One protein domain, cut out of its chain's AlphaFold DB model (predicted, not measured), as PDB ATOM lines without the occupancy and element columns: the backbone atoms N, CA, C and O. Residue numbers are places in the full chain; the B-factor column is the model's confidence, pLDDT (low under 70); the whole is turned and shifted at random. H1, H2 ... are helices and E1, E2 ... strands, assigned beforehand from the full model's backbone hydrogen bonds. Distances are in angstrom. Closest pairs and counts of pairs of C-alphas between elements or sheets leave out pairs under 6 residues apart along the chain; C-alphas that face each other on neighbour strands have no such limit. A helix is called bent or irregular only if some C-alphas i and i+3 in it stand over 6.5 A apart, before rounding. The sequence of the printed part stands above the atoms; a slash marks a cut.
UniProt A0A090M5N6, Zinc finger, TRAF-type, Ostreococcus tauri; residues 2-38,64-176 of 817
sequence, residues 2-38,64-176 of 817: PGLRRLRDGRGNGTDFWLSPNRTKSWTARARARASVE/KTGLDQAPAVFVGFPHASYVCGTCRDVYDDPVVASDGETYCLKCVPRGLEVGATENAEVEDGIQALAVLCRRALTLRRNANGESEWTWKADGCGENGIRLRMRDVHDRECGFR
ATOM      1  N   PRO A   2      35.823   6.220   8.728       57.34
ATOM      2  CA  PRO A   2      36.140   6.812   7.428       57.34
ATOM      3  C   PRO A   2      37.563   6.388   7.020       57.34
ATOM      4  O   PRO A   2      38.361   6.021   7.886       57.34
ATOM      5  N   GLY A   3      37.835   6.359   5.719       80.50
ATOM      6  CA  GLY A   3      39.086   5.858   5.148       80.50
ATOM      7  C   GLY A   3      38.849   4.963   3.933       80.50
ATOM      8  O   GLY A   3      37.704   4.595   3.647       80.50
ATOM      9  N   LEU A   4      39.930   4.619   3.229       87.88
ATOM     10  CA  LEU A   4      39.882   3.782   2.029       87.88
ATOM     11  C   LEU A   4      39.222   2.429   2.322       87.88
ATOM     12  O   LEU A   4      39.655   1.674   3.196       87.88
ATOM     13  N   ARG A   5      38.181   2.098   1.553       88.38
ATOM     14  CA  ARG A   5      37.482   0.809   1.642       88.38
ATOM     15  C   ARG A   5      37.907  -0.085   0.487       88.38
ATOM     16  O   ARG A   5      37.836   0.339  -0.663       88.38
ATOM     17  N   ARG A   6      38.299  -1.332   0.762       87.31
ATOM     18  CA  ARG A   6      38.551  -2.316  -0.300       87.31
ATOM     19  C   ARG A   6      37.227  -2.630  -1.001       87.31
ATOM     20  O   ARG A   6      36.311  -3.165  -0.376       87.31
ATOM     21  N   LEU A   7      37.125  -2.265  -2.274       85.12
ATOM     22  CA  LEU A   7      35.966  -2.538  -3.111       85.12
ATOM     23  C   LEU A   7      35.950  -4.032  -3.442       85.12
ATOM     24  O   LEU A   7      36.922  -4.560  -3.981       85.12
ATOM     25  N   ARG A   8      34.850  -4.715  -3.124       74.69
ATOM     26  CA  ARG A   8      34.663  -6.115  -3.518       74.69
ATOM     27  C   ARG A   8      34.292  -6.182  -4.996       74.69
ATOM     28  O   ARG A   8      33.439  -5.428  -5.469       74.69
ATOM     29  N   ASP A   9      34.911  -7.103  -5.717       71.62
ATOM     30  CA  ASP A   9      34.445  -7.504  -7.033       71.62
ATOM     31  C   ASP A   9      33.154  -8.332  -6.891       71.62
ATOM     32  O   ASP A   9      32.916  -8.998  -5.882       71.62
ATOM     33  N   GLY A  10      32.311  -8.332  -7.924       64.75
ATOM     34  CA  GLY A  10      31.065  -9.104  -7.910       64.75
ATOM     35  C   GLY A  10      31.242 -10.631  -7.913       64.75
ATOM     36  O   GLY A  10      30.233 -11.332  -7.887       64.75
ATOM     37  N   ARG A  11      32.478 -11.155  -7.987       63.94
ATOM     38  CA  ARG A  11      32.791 -12.596  -8.018       63.94
ATOM     39  C   ARG A  11      33.574 -13.082  -6.785       63.94
ATOM     40  O   ARG A  11      33.815 -14.280  -6.682       63.94
ATOM     41  N   GLY A  12      33.937 -12.198  -5.850       60.50
ATOM     42  CA  GLY A  12      34.700 -12.528  -4.638       60.50
ATOM     43  C   GLY A  12      36.205 -12.749  -4.848       60.50
ATOM     44  O   GLY A  12      36.914 -13.050  -3.885       60.50
ATOM     45  N   ASN A  13      36.709 -12.578  -6.072       59.44
ATOM     46  CA  ASN A  13      38.130 -12.626  -6.387       59.44
ATOM     47  C   ASN A  13      38.751 -11.252  -6.123       59.44
ATOM     48  O   ASN A  13      38.760 -10.395  -7.004       59.44
ATOM     49  N   GLY A  14      39.282 -11.062  -4.911       54.41
ATOM     50  CA  GLY A  14      39.750  -9.772  -4.392       54.41
ATOM     51  C   GLY A  14      40.858  -9.083  -5.197       54.41
ATOM     52  O   GLY A  14      42.014  -9.077  -4.781       54.41
ATOM     53  N   THR A  15      40.480  -8.434  -6.295       62.38
ATOM     54  CA  THR A  15      41.234  -7.380  -6.976       62.38
ATOM     55  C   THR A  15      41.410  -6.185  -6.043       62.38
ATOM     56  O   THR A  15      40.454  -5.772  -5.384       62.38
ATOM     57  N   ASP A  16      42.608  -5.602  -6.001       80.75
ATOM     58  CA  ASP A  16      42.954  -4.516  -5.075       80.75
ATOM     59  C   ASP A  16      42.426  -3.150  -5.520       80.75
ATOM     60  O   ASP A  16      43.181  -2.225  -5.805       80.75
ATOM     61  N   PHE A  17      41.105  -3.020  -5.567       89.44
ATOM     62  CA  PHE A  17      40.426  -1.752  -5.785       89.44
ATOM     63  C   PHE A  17      40.115  -1.074  -4.450       89.44
ATOM     64  O   PHE A  17      39.576  -1.703  -3.537       89.44
ATOM     65  N   TRP A  18      40.426   0.216  -4.333       90.69
ATOM     66  CA  TRP A  18      40.270   0.971  -3.086       90.69
ATOM     67  C   TRP A  18      39.412   2.214  -3.301       90.69
ATOM     68  O   TRP A  18      39.783   3.138  -4.019       90.69
ATOM     69  N   LEU A  19      38.231   2.215  -2.692       90.81
ATOM     70  CA  LEU A  19      37.220   3.256  -2.803       90.81
ATOM     71  C   LEU A  19      37.481   4.359  -1.773       90.81
ATOM     72  O   LEU A  19      37.500   4.091  -0.568       90.81
ATOM     73  N   SER A  20      37.625   5.593  -2.258       90.38
ATOM     74  CA  SER A  20      37.673   6.813  -1.451       90.38
ATOM     75  C   SER A  20      36.265   7.406  -1.334       90.38
ATOM     76  O   SER A  20      35.733   7.909  -2.328       90.38
ATOM     77  N   PRO A  21      35.620   7.352  -0.154       82.00
ATOM     78  CA  PRO A  21      34.304   7.954   0.036       82.00
ATOM     79  C   PRO A  21      34.343   9.491   0.031       82.00
ATOM     80  O   PRO A  21      33.305  10.106  -0.202       82.00
ATOM     81  N   ASN A  22      35.503  10.118   0.273       80.56
ATOM     82  CA  ASN A  22      35.608  11.578   0.339       80.56
ATOM     83  C   ASN A  22      35.767  12.236  -1.049       80.56
ATOM     84  O   ASN A  22      35.235  13.324  -1.270       80.56
ATOM     85  N   ARG A  23      36.425  11.576  -2.019       78.88
ATOM     86  CA  ARG A  23      36.576  12.090  -3.399       78.88
ATOM     87  C   ARG A  23      35.424  11.648  -4.322       78.88
ATOM     88  O   ARG A  23      35.603  10.814  -5.209       78.88
ATOM     89  N   THR A  24      34.237  12.234  -4.131       71.12
ATOM     90  CA  THR A  24      33.057  12.075  -5.020       71.12
ATOM     91  C   THR A  24      32.867  13.221  -6.023       71.12
ATOM     92  O   THR A  24      32.246  13.026  -7.067       71.12
ATOM     93  N   LYS A  25      33.406  14.417  -5.746       67.25
ATOM     94  CA  LYS A  25      33.327  15.582  -6.648       67.25
ATOM     95  C   LYS A  25      34.270  15.425  -7.852       67.25
ATOM     96  O   LYS A  25      35.363  14.878  -7.713       67.25
ATOM     97  N   SER A  26      33.872  15.930  -9.024       60.59
ATOM     98  CA  SER A  26      34.750  16.003 -10.202       60.59
ATOM     99  C   SER A  26      35.935  16.942  -9.958       60.59
ATOM    100  O   SER A  26      35.804  17.978  -9.302       60.59
ATOM    101  N   TRP A  27      37.096  16.601 -10.522       57.31
ATOM    102  CA  TRP A  27      38.299  17.433 -10.395       57.31
ATOM    103  C   TRP A  27      38.120  18.771 -11.117       57.31
ATOM    104  O   TRP A  27      38.461  19.829 -10.597       57.31
ATOM    105  N   THR A  28      37.478  18.733 -12.284       55.25
ATOM    106  CA  THR A  28      37.198  19.926 -13.099       55.25
ATOM    107  C   THR A  28      36.314  20.965 -12.395       55.25
ATOM    108  O   THR A  28      36.512  22.159 -12.609       55.25
ATOM    109  N   ALA A  29      35.394  20.556 -11.511       58.34
ATOM    110  CA  ALA A  29      34.610  21.490 -10.695       58.34
ATOM    111  C   ALA A  29      35.468  22.199  -9.631       58.34
ATOM    112  O   ALA A  29      35.243  23.371  -9.339       58.34
ATOM    113  N   ARG A  30      36.473  21.505  -9.085       59.19
ATOM    114  CA  ARG A  30      37.415  22.033  -8.085       59.19
ATOM    115  C   ARG A  30      38.408  23.012  -8.715       59.19
ATOM    116  O   ARG A  30      38.610  24.094  -8.184       59.19
ATOM    117  N   ALA A  31      38.955  22.667  -9.884       55.53
ATOM    118  CA  ALA A  31      39.834  23.548 -10.653       55.53
ATOM    119  C   ALA A  31      39.123  24.840 -11.100       55.53
ATOM    120  O   ALA A  31      39.699  25.917 -10.987       55.53
ATOM    121  N   ARG A  32      37.852  24.760 -11.529       54.56
ATOM    122  CA  ARG A  32      37.039  25.955 -11.833       54.56
ATOM    123  C   ARG A  32      36.780  26.818 -10.599       54.56
ATOM    124  O   ARG A  32      36.980  28.020 -10.671       54.56
ATOM    125  N   ALA A  33      36.393  26.211  -9.474       56.25
ATOM    126  CA  ALA A  33      36.174  26.946  -8.228       56.25
ATOM    127  C   ALA A  33      37.442  27.657  -7.719       56.25
ATOM    128  O   ALA A  33      37.331  28.706  -7.101       56.25
ATOM    129  N   ARG A  34      38.634  27.109  -7.996       58.41
ATOM    130  CA  ARG A  34      39.922  27.756  -7.701       58.41
ATOM    131  C   ARG A  34      40.207  28.925  -8.649       58.41
ATOM    132  O   ARG A  34      40.462  30.018  -8.164       58.41
ATOM    133  N   ALA A  35      40.065  28.726  -9.962       53.94
ATOM    134  CA  ALA A  35      40.275  29.785 -10.954       53.94
ATOM    135  C   ALA A  35      39.385  31.018 -10.696       53.94
ATOM    136  O   ALA A  35      39.881  32.137 -10.708       53.94
ATOM    137  N   SER A  36      38.106  30.818 -10.352       51.59
ATOM    138  CA  SER A  36      37.199  31.926 -10.006       51.59
ATOM    139  C   SER A  36      37.620  32.719  -8.758       51.59
ATOM    140  O   SER A  36      37.315  33.899  -8.674       51.59
ATOM    141  N   VAL A  37      38.327  32.100  -7.805       51.94
ATOM    142  CA  VAL A  37      38.840  32.773  -6.593       51.94
ATOM    143  C   VAL A  37      40.164  33.505  -6.860       51.94
ATOM    144  O   VAL A  37      40.509  34.443  -6.139       51.94
ATOM    145  N   GLU A  38      40.910  33.104  -7.892       47.56
ATOM    146  CA  GLU A  38      42.122  33.804  -8.330       47.56
ATOM    147  C   GLU A  38      41.793  35.003  -9.240       47.56
ATOM    148  O   GLU A  38      42.364  36.073  -9.021       47.56
ATOM    149  N   LYS A  64      20.403  13.153 -13.995       44.84
ATOM    150  CA  LYS A  64      21.540  12.910 -13.087       44.84
ATOM    151  C   LYS A  64      21.550  11.446 -12.645       44.84
ATOM    152  O   LYS A  64      21.028  11.079 -11.591       44.84
ATOM    153  N   THR A  65      22.116  10.581 -13.481       54.22
ATOM    154  CA  THR A  65      22.396   9.197 -13.107       54.22
ATOM    155  C   THR A  65      23.311   9.230 -11.886       54.22
ATOM    156  O   THR A  65      24.259  10.012 -11.849       54.22
ATOM    157  N   GLY A  66      23.081   8.371 -10.886       62.31
ATOM    158  CA  GLY A  66      23.884   8.367  -9.648       62.31
ATOM    159  C   GLY A  66      25.400   8.186  -9.861       62.31
ATOM    160  O   GLY A  66      26.184   8.388  -8.939       62.31
ATOM    161  N   LEU A  67      25.819   7.851 -11.087       73.75
ATOM    162  CA  LEU A  67      27.199   7.839 -11.576       73.75
ATOM    163  C   LEU A  67      27.927   9.188 -11.418       73.75
ATOM    164  O   LEU A  67      29.141   9.185 -11.224       73.75
ATOM    165  N   ASP A  68      27.232  10.328 -11.441       75.12
ATOM    166  CA  ASP A  68      27.876  11.638 -11.221       75.12
ATOM    167  C   ASP A  68      28.385  11.800  -9.779       75.12
ATOM    168  O   ASP A  68      29.355  12.518  -9.535       75.12
ATOM    169  N   GLN A  69      27.793  11.052  -8.843       79.62
ATOM    170  CA  GLN A  69      28.208  10.943  -7.442       79.62
ATOM    171  C   GLN A  69      29.124   9.727  -7.188       79.62
ATOM    172  O   GLN A  69      29.464   9.443  -6.038       79.62
ATOM    173  N   ALA A  70      29.525   8.984  -8.231       85.75
ATOM    174  CA  ALA A  70      30.341   7.785  -8.068       85.75
ATOM    175  C   ALA A  70      31.749   8.124  -7.529       85.75
ATOM    176  O   ALA A  70      32.477   8.911  -8.151       85.75
ATOM    177  N   PRO A  71      32.175   7.504  -6.413       89.62
ATOM    178  CA  PRO A  71      33.443   7.813  -5.764       89.62
ATOM    179  C   PRO A  71      34.649   7.504  -6.656       89.62
ATOM    180  O   PRO A  71      34.579   6.719  -7.612       89.62
ATOM    181  N   ALA A  72      35.788   8.116  -6.338       91.50
ATOM    182  CA  ALA A  72      37.076   7.677  -6.850       91.50
ATOM    183  C   ALA A  72      37.389   6.271  -6.311       91.50
ATOM    184  O   ALA A  72      37.375   6.029  -5.104       91.50
ATOM    185  N   VAL A  73      37.665   5.338  -7.222       93.06
ATOM    186  CA  VAL A  73      38.137   3.991  -6.890       93.06
ATOM    187  C   VAL A  73      39.506   3.825  -7.519       93.06
ATOM    188  O   VAL A  73      39.621   3.855  -8.742       93.06
ATOM    189  N   PHE A  74      40.521   3.682  -6.676       93.44
ATOM    190  CA  PHE A  74      41.919   3.542  -7.057       93.44
ATOM    191  C   PHE A  74      42.256   2.093  -7.417       93.44
ATOM    192  O   PHE A  74      41.679   1.155  -6.861       93.44
ATOM    193  N   VAL A  75      43.182   1.923  -8.361       91.94
ATOM    194  CA  VAL A  75      43.740   0.628  -8.764       91.94
ATOM    195  C   VAL A  75      45.038   0.405  -7.989       91.94
ATOM    196  O   VAL A  75      46.012   1.126  -8.193       91.94
ATOM    197  N   GLY A  76      45.047  -0.593  -7.106       89.44
ATOM    198  CA  GLY A  76      46.083  -0.774  -6.091       89.44
ATOM    199  C   GLY A  76      45.843   0.098  -4.852       89.44
ATOM    200  O   GLY A  76      45.061   1.049  -4.875       89.44
ATOM    201  N   PHE A  77      46.508  -0.243  -3.745       90.88
ATOM    202  CA  PHE A  77      46.520   0.617  -2.559       90.88
ATOM    203  C   PHE A  77      47.415   1.840  -2.838       90.88
ATOM    204  O   PHE A  77      48.577   1.646  -3.207       90.88
ATOM    205  N   PRO A  78      46.921   3.084  -2.689       92.50
ATOM    206  CA  PRO A  78      47.733   4.287  -2.866       92.50
ATOM    207  C   PRO A  78      48.951   4.293  -1.935       92.50
ATOM    208  O   PRO A  78      48.864   3.865  -0.786       92.50
ATOM    209  N   HIS A  79      50.093   4.787  -2.419       93.50
ATOM    210  CA  HIS A  79      51.304   4.874  -1.600       93.50
ATOM    211  C   HIS A  79      51.062   5.724  -0.341       93.50
ATOM    212  O   HIS A  79      50.306   6.695  -0.384       93.50
ATOM    213  N   ALA A  80      51.718   5.383   0.774       90.56
ATOM    214  CA  ALA A  80      51.460   5.999   2.080       90.56
ATOM    215  C   ALA A  80      51.629   7.532   2.085       90.56
ATOM    216  O   ALA A  80      50.900   8.217   2.791       90.56
ATOM    217  N   SER A  81      52.508   8.076   1.234       93.38
ATOM    218  CA  SER A  81      52.691   9.525   1.029       93.38
ATOM    219  C   SER A  81      51.470  10.260   0.457       93.38
ATOM    220  O   SER A  81      51.473  11.484   0.405       93.38
ATOM    221  N   TYR A  82      50.450   9.538  -0.013       94.44
ATOM    222  CA  TYR A  82      49.217  10.094  -0.576       94.44
ATOM    223  C   TYR A  82      47.986   9.835   0.307       94.44
ATOM    224  O   TYR A  82      46.874  10.190  -0.087       94.44
ATOM    225  N   VAL A  83      48.164   9.214   1.479       94.19
ATOM    226  CA  VAL A  83      47.086   8.829   2.400       94.19
ATOM    227  C   VAL A  83      47.196   9.642   3.688       94.19
ATOM    228  O   VAL A  83      48.208   9.595   4.379       94.19
ATOM    229  N   CYS A  84      46.129  10.348   4.056       93.56
ATOM    230  CA  CYS A  84      46.107  11.160   5.269       93.56
ATOM    231  C   CYS A  84      46.111  10.288   6.533       93.56
ATOM    232  O   CYS A  84      45.229   9.444   6.708       93.56
ATOM    233  N   GLY A  85      47.038  10.545   7.463       90.88
ATOM    234  CA  GLY A  85      47.119   9.826   8.742       90.88
ATOM    235  C   GLY A  85      45.832   9.898   9.581       90.88
ATOM    236  O   GLY A  85      45.442   8.904  10.200       90.88
ATOM    237  N   THR A  86      45.131  11.038   9.538       91.69
ATOM    238  CA  THR A  86      43.906  11.301  10.310       91.69
ATOM    239  C   THR A  86      42.689  10.544   9.770       91.69
ATOM    240  O   THR A  86      42.084   9.752  10.493       91.69
ATOM    241  N   CYS A  87      42.302  10.764   8.505       91.56
ATOM    242  CA  CYS A  87      41.092  10.152   7.936       91.56
ATOM    243  C   CYS A  87      41.335   8.812   7.229       91.56
ATOM    244  O   CYS A  87      40.364   8.149   6.872       91.56
ATOM    245  N   ARG A  88      42.601   8.411   7.037       92.62
ATOM    246  CA  ARG A  88      43.025   7.165   6.366       92.62
ATOM    247  C   ARG A  88      42.444   6.996   4.960       92.62
ATOM    248  O   ARG A  88      42.216   5.878   4.496       92.62
ATOM    249  N   ASP A  89      42.178   8.116   4.300       92.75
ATOM    250  CA  ASP A  89      41.752   8.209   2.906       92.75
ATOM    251  C   ASP A  89      42.854   8.888   2.078       92.75
ATOM    252  O   ASP A  89      43.762   9.503   2.645       92.75
ATOM    253  N   VAL A  90      42.782   8.799   0.748       93.38
ATOM    254  CA  VAL A  90      43.618   9.645  -0.120       93.38
ATOM    255  C   VAL A  90      43.332  11.109   0.204       93.38
ATOM    256  O   VAL A  90      42.165  11.461   0.402       93.38
ATOM    257  N   TYR A  91      44.372  11.949   0.279       93.00
ATOM    258  CA  TYR A  91      44.209  13.349   0.690       93.00
ATOM    259  C   TYR A  91      43.101  14.067  -0.097       93.00
ATOM    260  O   TYR A  91      42.923  13.822  -1.287       93.00
ATOM    261  N   ASP A  92      42.370  14.974   0.552       89.81
ATOM    262  CA  ASP A  92      41.324  15.827  -0.034       89.81
ATOM    263  C   ASP A  92      41.680  17.285   0.310       89.81
ATOM    264  O   ASP A  92      41.571  17.671   1.473       89.81
ATOM    265  N   ASP A  93      42.163  18.049  -0.683       88.31
ATOM    266  CA  ASP A  93      42.924  19.310  -0.529       88.31
ATOM    267  C   ASP A  93      44.128  19.130   0.425       88.31
ATOM    268  O   ASP A  93      44.018  19.443   1.613       88.31
ATOM    269  N   PRO A  94      45.261  18.568  -0.050       92.31
ATOM    270  CA  PRO A  94      46.462  18.396   0.760       92.31
ATOM    271  C   PRO A  94      47.100  19.753   1.088       92.31
ATOM    272  O   PRO A  94      47.580  20.468   0.206       92.31
ATOM    273  N   VAL A  95      47.144  20.081   2.374       92.25
ATOM    274  CA  VAL A  95      47.765  21.298   2.912       92.25
ATOM    275  C   VAL A  95      48.881  20.932   3.883       92.25
ATOM    276  O   VAL A  95      48.766  19.947   4.616       92.25
ATOM    277  N   VAL A  96      49.958  21.719   3.885       92.19
ATOM    278  CA  VAL A  96      51.052  21.577   4.856       92.19
ATOM    279  C   VAL A  96      50.712  22.421   6.082       92.19
ATOM    280  O   VAL A  96      50.463  23.621   5.958       92.19
ATOM    281  N   ALA A  97      50.657  21.803   7.259       90.44
ATOM    282  CA  ALA A  97      50.429  22.519   8.509       90.44
ATOM    283  C   ALA A  97      51.753  23.037   9.105       90.44
ATOM    284  O   ALA A  97      52.842  22.720   8.624       90.44
ATOM    285  N   SER A  98      51.672  23.858  10.155       87.25
ATOM    286  CA  SER A  98      52.846  24.464  10.806       87.25
ATOM    287  C   SER A  98      53.813  23.472  11.477       87.25
ATOM    288  O   SER A  98      54.931  23.856  11.819       87.25
ATOM    289  N   ASP A  99      53.424  22.203  11.631       87.50
ATOM    290  CA  ASP A  99      54.286  21.087  12.052       87.50
ATOM    291  C   ASP A  99      55.152  20.511  10.907       87.50
ATOM    292  O   ASP A  99      56.081  19.744  11.161       87.50
ATOM    293  N   GLY A 100      54.881  20.902   9.656       86.94
ATOM    294  CA  GLY A 100      55.518  20.374   8.450       86.94
ATOM    295  C   GLY A 100      54.880  19.091   7.905       86.94
ATOM    296  O   GLY A 100      55.318  18.601   6.861       86.94
ATOM    297  N   GLU A 101      53.845  18.548   8.552       90.06
ATOM    298  CA  GLU A 101      53.103  17.394   8.044       90.06
ATOM    299  C   GLU A 101      51.995  17.825   7.068       90.06
ATOM    300  O   GLU A 101      51.490  18.949   7.082       90.06
ATOM    301  N   THR A 102      51.621  16.913   6.165       91.75
ATOM    302  CA  THR A 102      50.538  17.145   5.200       91.75
ATOM    303  C   THR A 102      49.244  16.506   5.692       91.75
ATOM    304  O   THR A 102      49.206  15.316   6.017       91.75
ATOM    305  N   TYR A 103      48.162  17.281   5.681       92.19
ATOM    306  CA  TYR A 103      46.812  16.878   6.082       92.19
ATOM    307  C   TYR A 103      45.819  17.155   4.948       92.19
ATOM    308  O   TYR A 103      46.067  17.994   4.089       92.19
ATOM    309  N   CYS A 104      44.657  16.492   4.943       92.44
ATOM    310  CA  CYS A 104      43.511  17.040   4.205       92.44
ATOM    311  C   CYS A 104      43.105  18.353   4.878       92.44
ATOM    312  O   CYS A 104      43.125  18.409   6.108       92.44
ATOM    313  N   LEU A 105      42.609  19.339   4.131       89.38
ATOM    314  CA  LEU A 105      42.138  20.616   4.686       89.38
ATOM    315  C   LEU A 105      41.144  20.446   5.858       89.38
ATOM    316  O   LEU A 105      41.204  21.164   6.848       89.38
ATOM    317  N   LYS A 106      40.267  19.434   5.792       89.88
ATOM    318  CA  LYS A 106      39.283  19.092   6.849       89.88
ATOM    319  C   LYS A 106      39.839  18.227   7.991       89.88
ATOM    320  O   LYS A 106      39.096  17.855   8.897       89.88
ATOM    321  N   CYS A 107      41.097  17.811   7.901       92.12
ATOM    322  CA  CYS A 107      41.747  16.866   8.810       92.12
ATOM    323  C   CYS A 107      42.936  17.467   9.564       92.12
ATOM    324  O   CYS A 107      43.568  16.738  10.332       92.12
ATOM    325  N   VAL A 108      43.217  18.755   9.352       90.75
ATOM    326  CA  VAL A 108      44.181  19.534  10.132       90.75
ATOM    327  C   VAL A 108      43.736  19.536  11.605       90.75
ATOM    328  O   VAL A 108      42.585  19.882  11.892       90.75
ATOM    329  N   PRO A 109      44.599  19.126  12.550       88.38
ATOM    330  CA  PRO A 109      44.324  19.227  13.979       88.38
ATOM    331  C   PRO A 109      44.013  20.665  14.418       88.38
ATOM    332  O   PRO A 109      44.684  21.614  14.013       88.38
ATOM    333  N   ARG A 110      43.020  20.835  15.301       82.69
ATOM    334  CA  ARG A 110      42.733  22.140  15.919       82.69
ATOM    335  C   ARG A 110      43.956  22.603  16.718       82.69
ATOM    336  O   ARG A 110      44.420  21.858  17.577       82.69
ATOM    337  N   GLY A 111      44.443  23.808  16.430       78.19
ATOM    338  CA  GLY A 111      45.641  24.393  17.048       78.19
ATOM    339  C   GLY A 111      46.892  24.411  16.158       78.19
ATOM    340  O   GLY A 111      47.882  25.020  16.550       78.19
ATOM    341  N   LEU A 112      46.858  23.801  14.966       81.88
ATOM    342  CA  LEU A 112      47.887  23.997  13.940       81.88
ATOM    343  C   LEU A 112      47.424  25.034  12.912       81.88
ATOM    344  O   LEU A 112      46.290  24.982  12.432       81.88
ATOM    345  N   GLU A 113      48.312  25.962  12.555       78.75
ATOM    346  CA  GLU A 113      48.058  26.906  11.468       78.75
ATOM    347  C   GLU A 113      48.217  26.188  10.124       78.75
ATOM    348  O   GLU A 113      49.185  25.455   9.899       78.75
ATOM    349  N   VAL A 114      47.260  26.401   9.220       76.62
ATOM    350  CA  VAL A 114      47.358  25.919   7.840       76.62
ATOM    351  C   VAL A 114      48.331  26.830   7.103       76.62
ATOM    352  O   VAL A 114      48.051  28.016   6.924       76.62
ATOM    353  N   GLY A 115      49.468  26.289   6.665       67.81
ATOM    354  CA  GLY A 115      50.378  27.019   5.796       67.81
ATOM    355  C   GLY A 115      49.653  27.409   4.509       67.81
ATOM    356  O   GLY A 115      48.978  26.583   3.900       67.81
ATOM    357  N   ALA A 116      49.797  28.663   4.075       60.59
ATOM    358  CA  ALA A 116      49.087  29.198   2.905       60.59
ATOM    359  C   ALA A 116      49.455  28.517   1.565       60.59
ATOM    360  O   ALA A 116      48.894  28.850   0.525       60.59
ATOM    361  N   THR A 117      50.410  27.587   1.578       69.00
ATOM    362  CA  THR A 117      50.874  26.815   0.426       69.00
ATOM    363  C   THR A 117      50.238  25.426   0.412       69.00
ATOM    364  O   THR A 117      50.541  24.586   1.266       69.00
ATOM    365  N   GLU A 118      49.405  25.155  -0.592       81.00
ATOM    366  CA  GLU A 118      48.976  23.788  -0.910       81.00
ATOM    367  C   GLU A 118      50.184  22.885  -1.196       81.00
ATOM    368  O   GLU A 118      51.177  23.326  -1.784       81.00
ATOM    369  N   ASN A 119      50.096  21.599  -0.844       86.94
ATOM    370  CA  ASN A 119      51.142  20.642  -1.194       86.94
ATOM    371  C   ASN A 119      50.966  20.166  -2.648       86.94
ATOM    372  O   ASN A 119      50.418  19.092  -2.914       86.94
ATOM    373  N   ALA A 120      51.419  20.999  -3.590       87.00
ATOM    374  CA  ALA A 120      51.293  20.758  -5.026       87.00
ATOM    375  C   ALA A 120      51.922  19.424  -5.471       87.00
ATOM    376  O   ALA A 120      51.326  18.715  -6.278       87.00
ATOM    377  N   GLU A 121      53.067  19.028  -4.900       90.00
ATOM    378  CA  GLU A 121      53.727  17.749  -5.213       90.00
ATOM    379  C   GLU A 121      52.861  16.539  -4.821       90.00
ATOM    380  O   GLU A 121      52.762  15.555  -5.564       90.00
ATOM    381  N   VAL A 122      52.191  16.614  -3.665       91.25
ATOM    382  CA  VAL A 122      51.266  15.571  -3.201       91.25
ATOM    383  C   VAL A 122      50.001  15.534  -4.062       91.25
ATOM    384  O   VAL A 122      49.576  14.440  -4.437       91.25
ATOM    385  N   GLU A 123      49.419  16.680  -4.434       90.25
ATOM    386  CA  GLU A 123      48.227  16.688  -5.298       90.25
ATOM    387  C   GLU A 123      48.538  16.232  -6.733       90.25
ATOM    388  O   GLU A 123      47.754  15.472  -7.301       90.25
ATOM    389  N   ASP A 124      49.688  16.594  -7.310       90.81
ATOM    390  CA  ASP A 124      50.127  16.077  -8.616       90.81
ATOM    391  C   ASP A 124      50.370  14.560  -8.579       90.81
ATOM    392  O   ASP A 124      49.982  13.835  -9.503       90.81
ATOM    393  N   GLY A 125      50.935  14.052  -7.477       93.50
ATOM    394  CA  GLY A 125      51.053  12.618  -7.221       93.50
ATOM    395  C   GLY A 125      49.692  11.915  -7.152       93.50
ATOM    396  O   GLY A 125      49.498  10.878  -7.790       93.50
ATOM    397  N   ILE A 126      48.714  12.510  -6.463       92.69
ATOM    398  CA  ILE A 126      47.333  12.002  -6.372       92.69
ATOM    399  C   ILE A 126      46.629  12.036  -7.734       92.69
ATOM    400  O   ILE A 126      45.966  11.073  -8.122       92.69
ATOM    401  N   GLN A 127      46.808  13.111  -8.499       91.62
ATOM    402  CA  GLN A 127      46.294  13.262  -9.860       91.62
ATOM    403  C   GLN A 127      46.865  12.227 -10.843       91.62
ATOM    404  O   GLN A 127      46.200  11.885 -11.831       91.62
ATOM    405  N   ALA A 128      48.083  11.737 -10.591       94.12
ATOM    406  CA  ALA A 128      48.730  10.684 -11.362       94.12
ATOM    407  C   ALA A 128      48.259   9.264 -10.992       94.12
ATOM    408  O   ALA A 128      48.487   8.346 -11.786       94.12
ATOM    409  N   LEU A 129      47.583   9.070  -9.849       94.25
ATOM    410  CA  LEU A 129      47.088   7.757  -9.424       94.25
ATOM    411  C   LEU A 129      46.095   7.164 -10.432       94.25
ATOM    412  O   LEU A 129      45.230   7.848 -10.984       94.25
ATOM    413  N   ALA A 130      46.211   5.852 -10.619       94.75
ATOM    414  CA  ALA A 130      45.309   5.047 -11.426       94.75
ATOM    415  C   ALA A 130      43.945   4.885 -10.739       94.75
ATOM    416  O   ALA A 130      43.869   4.425  -9.598       94.75
ATOM    417  N   VAL A 131      42.863   5.198 -11.452       94.38
ATOM    418  CA  VAL A 131      41.476   5.013 -11.012       94.38
ATOM    419  C   VAL A 131      40.629   4.277 -12.049       94.38
ATOM    420  O   VAL A 131      41.005   4.129 -13.214       94.38
ATOM    421  N   LEU A 132      39.460   3.817 -11.605       93.06
ATOM    422  CA  LEU A 132      38.406   3.267 -12.451       93.06
ATOM    423  C   LEU A 132      37.511   4.368 -13.039       93.06
ATOM    424  O   LEU A 132      37.131   5.330 -12.353       93.06
ATOM    425  N   CYS A 133      37.089   4.175 -14.291       92.56
ATOM    426  CA  CYS A 133      35.978   4.902 -14.911       92.56
ATOM    427  C   CYS A 133      34.725   4.836 -14.022       92.56
ATOM    428  O   CYS A 133      34.430   3.785 -13.446       92.56
ATOM    429  N   ARG A 134      33.930   5.913 -13.949       91.12
ATOM    430  CA  ARG A 134      32.667   5.895 -13.177       91.12
ATOM    431  C   ARG A 134      31.722   4.792 -13.663       91.12
ATOM    432  O   ARG A 134      31.045   4.161 -12.862       91.12
ATOM    433  N   ARG A 135      31.729   4.499 -14.970       90.81
ATOM    434  CA  ARG A 135      30.900   3.458 -15.614       90.81
ATOM    435  C   ARG A 135      31.455   2.035 -15.492       90.81
ATOM    436  O   ARG A 135      30.860   1.110 -16.035       90.81
ATOM    437  N   ALA A 136      32.570   1.850 -14.789       90.81
ATOM    438  CA  ALA A 136      32.982   0.547 -14.266       90.81
ATOM    439  C   ALA A 136      32.247   0.195 -12.954       90.81
ATOM    440  O   ALA A 136      32.376  -0.919 -12.453       90.81
ATOM    441  N   LEU A 137      31.499   1.141 -12.372       90.06
ATOM    442  CA  LEU A 137      30.851   1.009 -11.071       90.06
ATOM    443  C   LEU A 137      29.326   0.954 -11.218       90.06
ATOM    444  O   LEU A 137      28.730   1.660 -12.031       90.06
ATOM    445  N   THR A 138      28.682   0.151 -10.375       89.44
ATOM    446  CA  THR A 138      27.228   0.161 -10.178       89.44
ATOM    447  C   THR A 138      26.878   0.178  -8.704       89.44
ATOM    448  O   THR A 138      27.441  -0.582  -7.916       89.44
ATOM    449  N   LEU A 139      25.906   1.011  -8.346       88.44
ATOM    450  CA  LEU A 139      25.297   1.012  -7.025       88.44
ATOM    451  C   LEU A 139      24.343  -0.189  -6.918       88.44
ATOM    452  O   LEU A 139      23.431  -0.332  -7.734       88.44
ATOM    453  N   ARG A 140      24.561  -1.066  -5.937       86.88
ATOM    454  CA  ARG A 140      23.694  -2.208  -5.613       86.88
ATOM    455  C   ARG A 140      23.260  -2.102  -4.157       86.88
ATOM    456  O   ARG A 140      24.017  -1.601  -3.335       86.88
ATOM    457  N   ARG A 141      22.070  -2.598  -3.812       87.31
ATOM    458  CA  ARG A 141      21.721  -2.783  -2.396       87.31
ATOM    459  C   ARG A 141      22.406  -4.043  -1.871       87.31
ATOM    460  O   ARG A 141      22.341  -5.086  -2.521       87.31
ATOM    461  N   ASN A 142      23.086  -3.930  -0.734       83.81
ATOM    462  CA  ASN A 142      23.658  -5.066  -0.018       83.81
ATOM    463  C   ASN A 142      22.549  -5.851   0.717       83.81
ATOM    464  O   ASN A 142      21.378  -5.464   0.699       83.81
ATOM    465  N   ALA A 143      22.904  -6.959   1.375       85.88
ATOM    466  CA  ALA A 143      21.942  -7.791   2.109       85.88
ATOM    467  C   ALA A 143      21.236  -7.057   3.271       85.88
ATOM    468  O   ALA A 143      20.167  -7.483   3.697       85.88
ATOM    469  N   ASN A 144      21.799  -5.940   3.743       85.75
ATOM    470  CA  ASN A 144      21.232  -5.091   4.793       85.75
ATOM    471  C   ASN A 144      20.329  -3.975   4.219       85.75
ATOM    472  O   ASN A 144      19.833  -3.139   4.969       85.75
ATOM    473  N   GLY A 145      20.142  -3.919   2.895       85.44
ATOM    474  CA  GLY A 145      19.376  -2.881   2.197       85.44
ATOM    475  C   GLY A 145      20.147  -1.583   1.912       85.44
ATOM    476  O   GLY A 145      19.645  -0.733   1.173       85.44
ATOM    477  N   GLU A 146      21.365  -1.429   2.434       85.56
ATOM    478  CA  GLU A 146      22.207  -0.249   2.217       85.56
ATOM    479  C   GLU A 146      22.756  -0.229   0.786       85.56
ATOM    480  O   GLU A 146      23.043  -1.271   0.198       85.56
ATOM    481  N   SER A 147      22.941   0.960   0.215       85.62
ATOM    482  CA  SER A 147      23.454   1.096  -1.152       85.62
ATOM    483  C   SER A 147      24.986   1.108  -1.174       85.62
ATOM    484  O   SER A 147      25.614   2.054  -0.704       85.62
ATOM    485  N   GLU A 148      25.587   0.065  -1.744       87.62
ATOM    486  CA  GLU A 148      27.030  -0.138  -1.867       87.62
ATOM    487  C   GLU A 148      27.463  -0.064  -3.341       87.62
ATOM    488  O   GLU A 148      26.833  -0.627  -4.241       87.62
ATOM    489  N   TRP A 149      28.556   0.651  -3.610       88.75
ATOM    490  CA  TRP A 149      29.178   0.652  -4.932       88.75
ATOM    491  C   TRP A 149      29.901  -0.674  -5.161       88.75
ATOM    492  O   TRP A 149      30.632  -1.142  -4.299       88.75
ATOM    493  N   THR A 150      29.716  -1.263  -6.339       88.62
ATOM    494  CA  THR A 150      30.313  -2.544  -6.745       88.62
ATOM    495  C   THR A 150      30.882  -2.424  -8.153       88.62
ATOM    496  O   THR A 150      30.330  -1.697  -8.983       88.62
ATOM    497  N   TRP A 151      31.986  -3.117  -8.444       87.94
ATOM    498  CA  TRP A 151      32.531  -3.160  -9.804       87.94
ATOM    499  C   TRP A 151      31.654  -4.027 -10.720       87.94
ATOM    500  O   TRP A 151      31.274  -5.144 -10.355       87.94
ATOM    501  N   LYS A 152      31.347  -3.520 -11.919       86.25
ATOM    502  CA  LYS A 152      30.555  -4.209 -12.942       86.25
ATOM    503  C   LYS A 152      31.462  -4.700 -14.072       86.25
ATOM    504  O   LYS A 152      32.057  -3.894 -14.778       86.25
ATOM    505  N   ALA A 153      31.473  -6.016 -14.293       81.94
ATOM    506  CA  ALA A 153      32.250  -6.653 -15.360       81.94
ATOM    507  C   ALA A 153      31.848  -6.189 -16.775       81.94
ATOM    508  O   ALA A 153      32.714  -5.962 -17.610       81.94
ATOM    509  N   ASP A 154      30.553  -5.975 -17.020       82.94
ATOM    510  CA  ASP A 154      30.001  -5.414 -18.271       82.94
ATOM    511  C   ASP A 154      29.921  -3.867 -18.236       82.94
ATOM    512  O   ASP A 154      29.037  -3.241 -18.830       82.94
ATOM    513  N   GLY A 155      30.810  -3.246 -17.458       86.94
ATOM    514  CA  GLY A 155      31.098  -1.814 -17.461       86.94
ATOM    515  C   GLY A 155      32.383  -1.498 -18.230       86.94
ATOM    516  O   GLY A 155      32.914  -2.328 -18.966       86.94
ATOM    517  N   CYS A 156      32.914  -0.289 -18.044       90.50
ATOM    518  CA  CYS A 156      34.197   0.075 -18.645       90.50
ATOM    519  C   CYS A 156      35.354  -0.734 -18.027       90.50
ATOM    520  O   CYS A 156      35.580  -0.659 -16.822       90.50
ATOM    521  N   GLY A 157      36.089  -1.479 -18.859       86.31
ATOM    522  CA  GLY A 157      37.252  -2.278 -18.452       86.31
ATOM    523  C   GLY A 157      38.592  -1.530 -18.455       86.31
ATOM    524  O   GLY A 157      39.617  -2.137 -18.147       86.31
ATOM    525  N   GLU A 158      38.615  -0.239 -18.809       86.31
ATOM    526  CA  GLU A 158      39.821   0.595 -18.716       86.31
ATOM    527  C   GLU A 158      40.165   0.875 -17.246       86.31
ATOM    528  O   GLU A 158      39.715   1.843 -16.627       86.31
ATOM    529  N   ASN A 159      40.989  -0.008 -16.691       79.94
ATOM    530  CA  ASN A 159      41.601   0.131 -15.379       79.94
ATOM    531  C   ASN A 159      42.967   0.809 -15.568       79.94
ATOM    532  O   ASN A 159      43.781   0.313 -16.345       79.94
ATOM    533  N   GLY A 160      43.245   1.914 -14.867       84.81
ATOM    534  CA  GLY A 160      44.519   2.641 -15.026       84.81
ATOM    535  C   GLY A 160      44.399   4.092 -15.495       84.81
ATOM    536  O   GLY A 160      45.416   4.744 -15.724       84.81
ATOM    537  N   ILE A 161      43.180   4.620 -15.630       93.06
ATOM    538  CA  ILE A 161      42.950   6.019 -16.007       93.06
ATOM    539  C   ILE A 161      43.544   6.910 -14.911       93.06
ATOM    540  O   ILE A 161      43.181   6.763 -13.748       93.06
ATOM    541  N   ARG A 162      44.447   7.839 -15.246       94.50
ATOM    542  CA  ARG A 162      44.961   8.810 -14.260       94.50
ATOM    543  C   ARG A 162      43.810   9.662 -13.734       94.50
ATOM    544  O   ARG A 162      43.011  10.136 -14.544       94.50
ATOM    545  N   LEU A 163      43.742   9.913 -12.427       92.44
ATOM    546  CA  LEU A 163      42.646  10.662 -11.796       92.44
ATOM    547  C   LEU A 163      42.344  11.996 -12.507       92.44
ATOM    548  O   LEU A 163      41.179  12.277 -12.791       92.44
ATOM    549  N   ARG A 164      43.373  12.755 -12.913       92.69
ATOM    550  CA  ARG A 164      43.209  14.009 -13.682       92.69
ATOM    551  C   ARG A 164      42.538  13.850 -15.056       92.69
ATOM    552  O   ARG A 164      41.917  14.785 -15.548       92.69
ATOM    553  N   MET A 165      42.645  12.672 -15.674       92.56
ATOM    554  CA  MET A 165      42.042  12.344 -16.975       92.56
ATOM    555  C   MET A 165      40.675  11.654 -16.842       92.56
ATOM    556  O   MET A 165      40.019  11.426 -17.859       92.56
ATOM    557  N   ARG A 166      40.214  11.331 -15.621       91.94
ATOM    558  CA  ARG A 166      38.964  10.583 -15.384       91.94
ATOM    559  C   ARG A 166      37.757  11.257 -16.037       91.94
ATOM    560  O   ARG A 166      37.033  10.602 -16.773       91.94
ATOM    561  N   ASP A 167      37.608  12.571 -15.862       88.00
ATOM    562  CA  ASP A 167      36.495  13.345 -16.436       88.00
ATOM    563  C   ASP A 167      36.600  13.517 -17.976       88.00
ATOM    564  O   ASP A 167      35.621  13.895 -18.624       88.00
ATOM    565  N   VAL A 168      37.770  13.272 -18.586       90.88
ATOM    566  CA  VAL A 168      37.949  13.232 -20.055       90.88
ATOM    567  C   VAL A 168      37.544  11.854 -20.573       90.88
ATOM    568  O   VAL A 168      36.641  11.756 -21.405       90.88
ATOM    569  N   HIS A 169      38.103  10.788 -19.988       92.44
ATOM    570  CA  HIS A 169      37.702   9.413 -20.288       92.44
ATOM    571  C   HIS A 169      36.188   9.228 -20.098       92.44
ATOM    572  O   HIS A 169      35.517   8.718 -20.987       92.44
ATOM    573  N   ASP A 170      35.595   9.695 -18.993       89.50
ATOM    574  CA  ASP A 170      34.153   9.569 -18.752       89.50
ATOM    575  C   ASP A 170      33.312  10.294 -19.828       89.50
ATOM    576  O   ASP A 170      32.198   9.856 -20.126       89.50
ATOM    577  N   ARG A 171      33.810  11.349 -20.488       88.06
ATOM    578  CA  ARG A 171      33.094  11.993 -21.609       88.06
ATOM    579  C   ARG A 171      33.144  11.177 -22.901       88.06
ATOM    580  O   ARG A 171      32.150  11.171 -23.638       88.06
ATOM    581  N   GLU A 172      34.246  10.474 -23.150       90.25
ATOM    582  CA  GLU A 172      34.532   9.758 -24.404       90.25
ATOM    583  C   GLU A 172      34.222   8.252 -24.368       90.25
ATOM    584  O   GLU A 172      33.958   7.655 -25.417       90.25
ATOM    585  N   CYS A 173      34.208   7.664 -23.174       92.50
ATOM    586  CA  CYS A 173      34.062   6.242 -22.873       92.50
ATOM    587  C   CYS A 173      32.899   5.568 -23.621       92.50
ATOM    588  O   CYS A 173      31.763   6.056 -23.639       92.50
ATOM    589  N   GLY A 174      33.172   4.387 -24.191       90.81
ATOM    590  CA  GLY A 174      32.216   3.598 -24.978       90.81
ATOM    591  C   GLY A 174      30.943   3.194 -24.223       90.81
ATOM    592  O   GLY A 174      29.901   2.997 -24.842       90.81
ATOM    593  N   PHE A 175      30.988   3.152 -22.889       91.50
ATOM    594  CA  PHE A 175      29.840   2.850 -22.029       91.50
ATOM    595  C   PHE A 175      28.965   4.072 -21.715       91.50
ATOM    596  O   PHE A 175      27.977   3.945 -20.991       91.50
ATOM    597  N   ARG A 176      29.289   5.263 -22.245       90.19
ATOM    598  CA  ARG A 176      28.429   6.447 -22.119       90.19
ATOM    599  C   ARG A 176      27.067   6.166 -22.734       90.19
ATOM    600  O   ARG A 176      26.986   5.899 -23.931       90.19
TER     601      ARG A 176
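Overview. This is residues 2 to 38 and 64 to 176 of the 817 residues of the protein "Zinc finger, TRAF-type" of Ostreococcus tauri (UniProt A0A090M5N6). Small sheets are strung along the longest axis: in the middle the sheet E1 E2 E3 has its strand E3 side by side with E7 of the strand pair E7 E10, the hairpin E8 E9 makes one end, and the small sheet E5 E4 E6 makes the other. H3 and the loop of residues 76 to 93 bridge the middle and the E5 E4 E6 end, H4 packs on E7, and residues 31 to 38 of H1 stick out. The printed part has 150 residues, with named elements in the order E1 E2 H1 H2 E3 E4 E5 E6 H3 E7 E8 E9 E10 H4; its four sheets are antiparallel and its class is mixed, helices and strands. It is compact, with a radius of gyration of the C-alphas of 16.2 A and spans of 47 by 32 by 26 A.

Along the chain. E1, residues 5 to 7, begins at C-alpha 5 (37.482, 0.809, 1.642). E2 is residues 17 to 20, and H1 residues 27 to 38, 16.9 A long. After the cut come H2, residues 66 to 69, and E3, residues 72 to 75. E4 is residues 94 to 97, E5 102 to 104, E6 114 to 118, and H3 120 to 128, 12.2 A long. E7 is residues 130 to 132, E8 137 to 141 and E9 147 to 151, these last two 13.2 A each. E10 is residues 159 to 162; H4, residues 163 to 172, 15.0 A long, ends at C-alpha 172 (34.532, 9.758, -24.404).

Arrangement. E1 and E2 form a hairpin, with N 7 and O 17 2.8 A apart; N 74 of E3 and O 18 of E2 are 2.8 A apart. The closest C-alphas of E3 and E7 are those of Phe 74 and Val 131, 4.2 A. E7 pairs with E10, N 131 and O 161 at 2.8 A. The closest C-alphas of E7 and H4 are those of Val 131 and Leu 163, 5.8 A. H4 is irregular: C-alphas 164 and 167 are 7.3 A apart. H3 and H4 touch only at their ends, C-alphas of Gln 127 and Leu 163 at 4.9 A, and run the same way at a steep tilt of 39 degrees. H1 and H4 only just touch, with 3 pairs of C-alphas within 8 A, made by residues 27 to 28 of H1; the closest are those of Trp 27 and Arg 164, 6.8 A. H3 only grazes the sheet E5 E4 E6 with its residues 120 to 126. There N 95 and O 103 are 2.9 A apart, as are N 115 and O 96. In the hairpin E8 and E9, N 138 and O 150 are 2.8 A apart; the closest C-alphas of H2 and E8 are those of Leu 67 and Leu 137, 7.8 A. Every O i to N i+4 pair is within hydrogen-bond range in H3, 7 of 8 in H1 and 3 of 6 in H4; H2 is too short for such a pair.

Size, cuts and confidence. The two C-alphas farthest apart, those of Gly 111 and Asp 154, are 48.8 A apart. Residues 39 to 63 are not printed, and C-alphas 38 and 64 lie 29.7 A apart across the cut. Of the links printed whole, E3 to E4 is long. The mean pLDDT of the printed part is 82.9; it is under 70 at residues 2, 10 to 15, 25 to 38, 64 to 66 and 115 to 117.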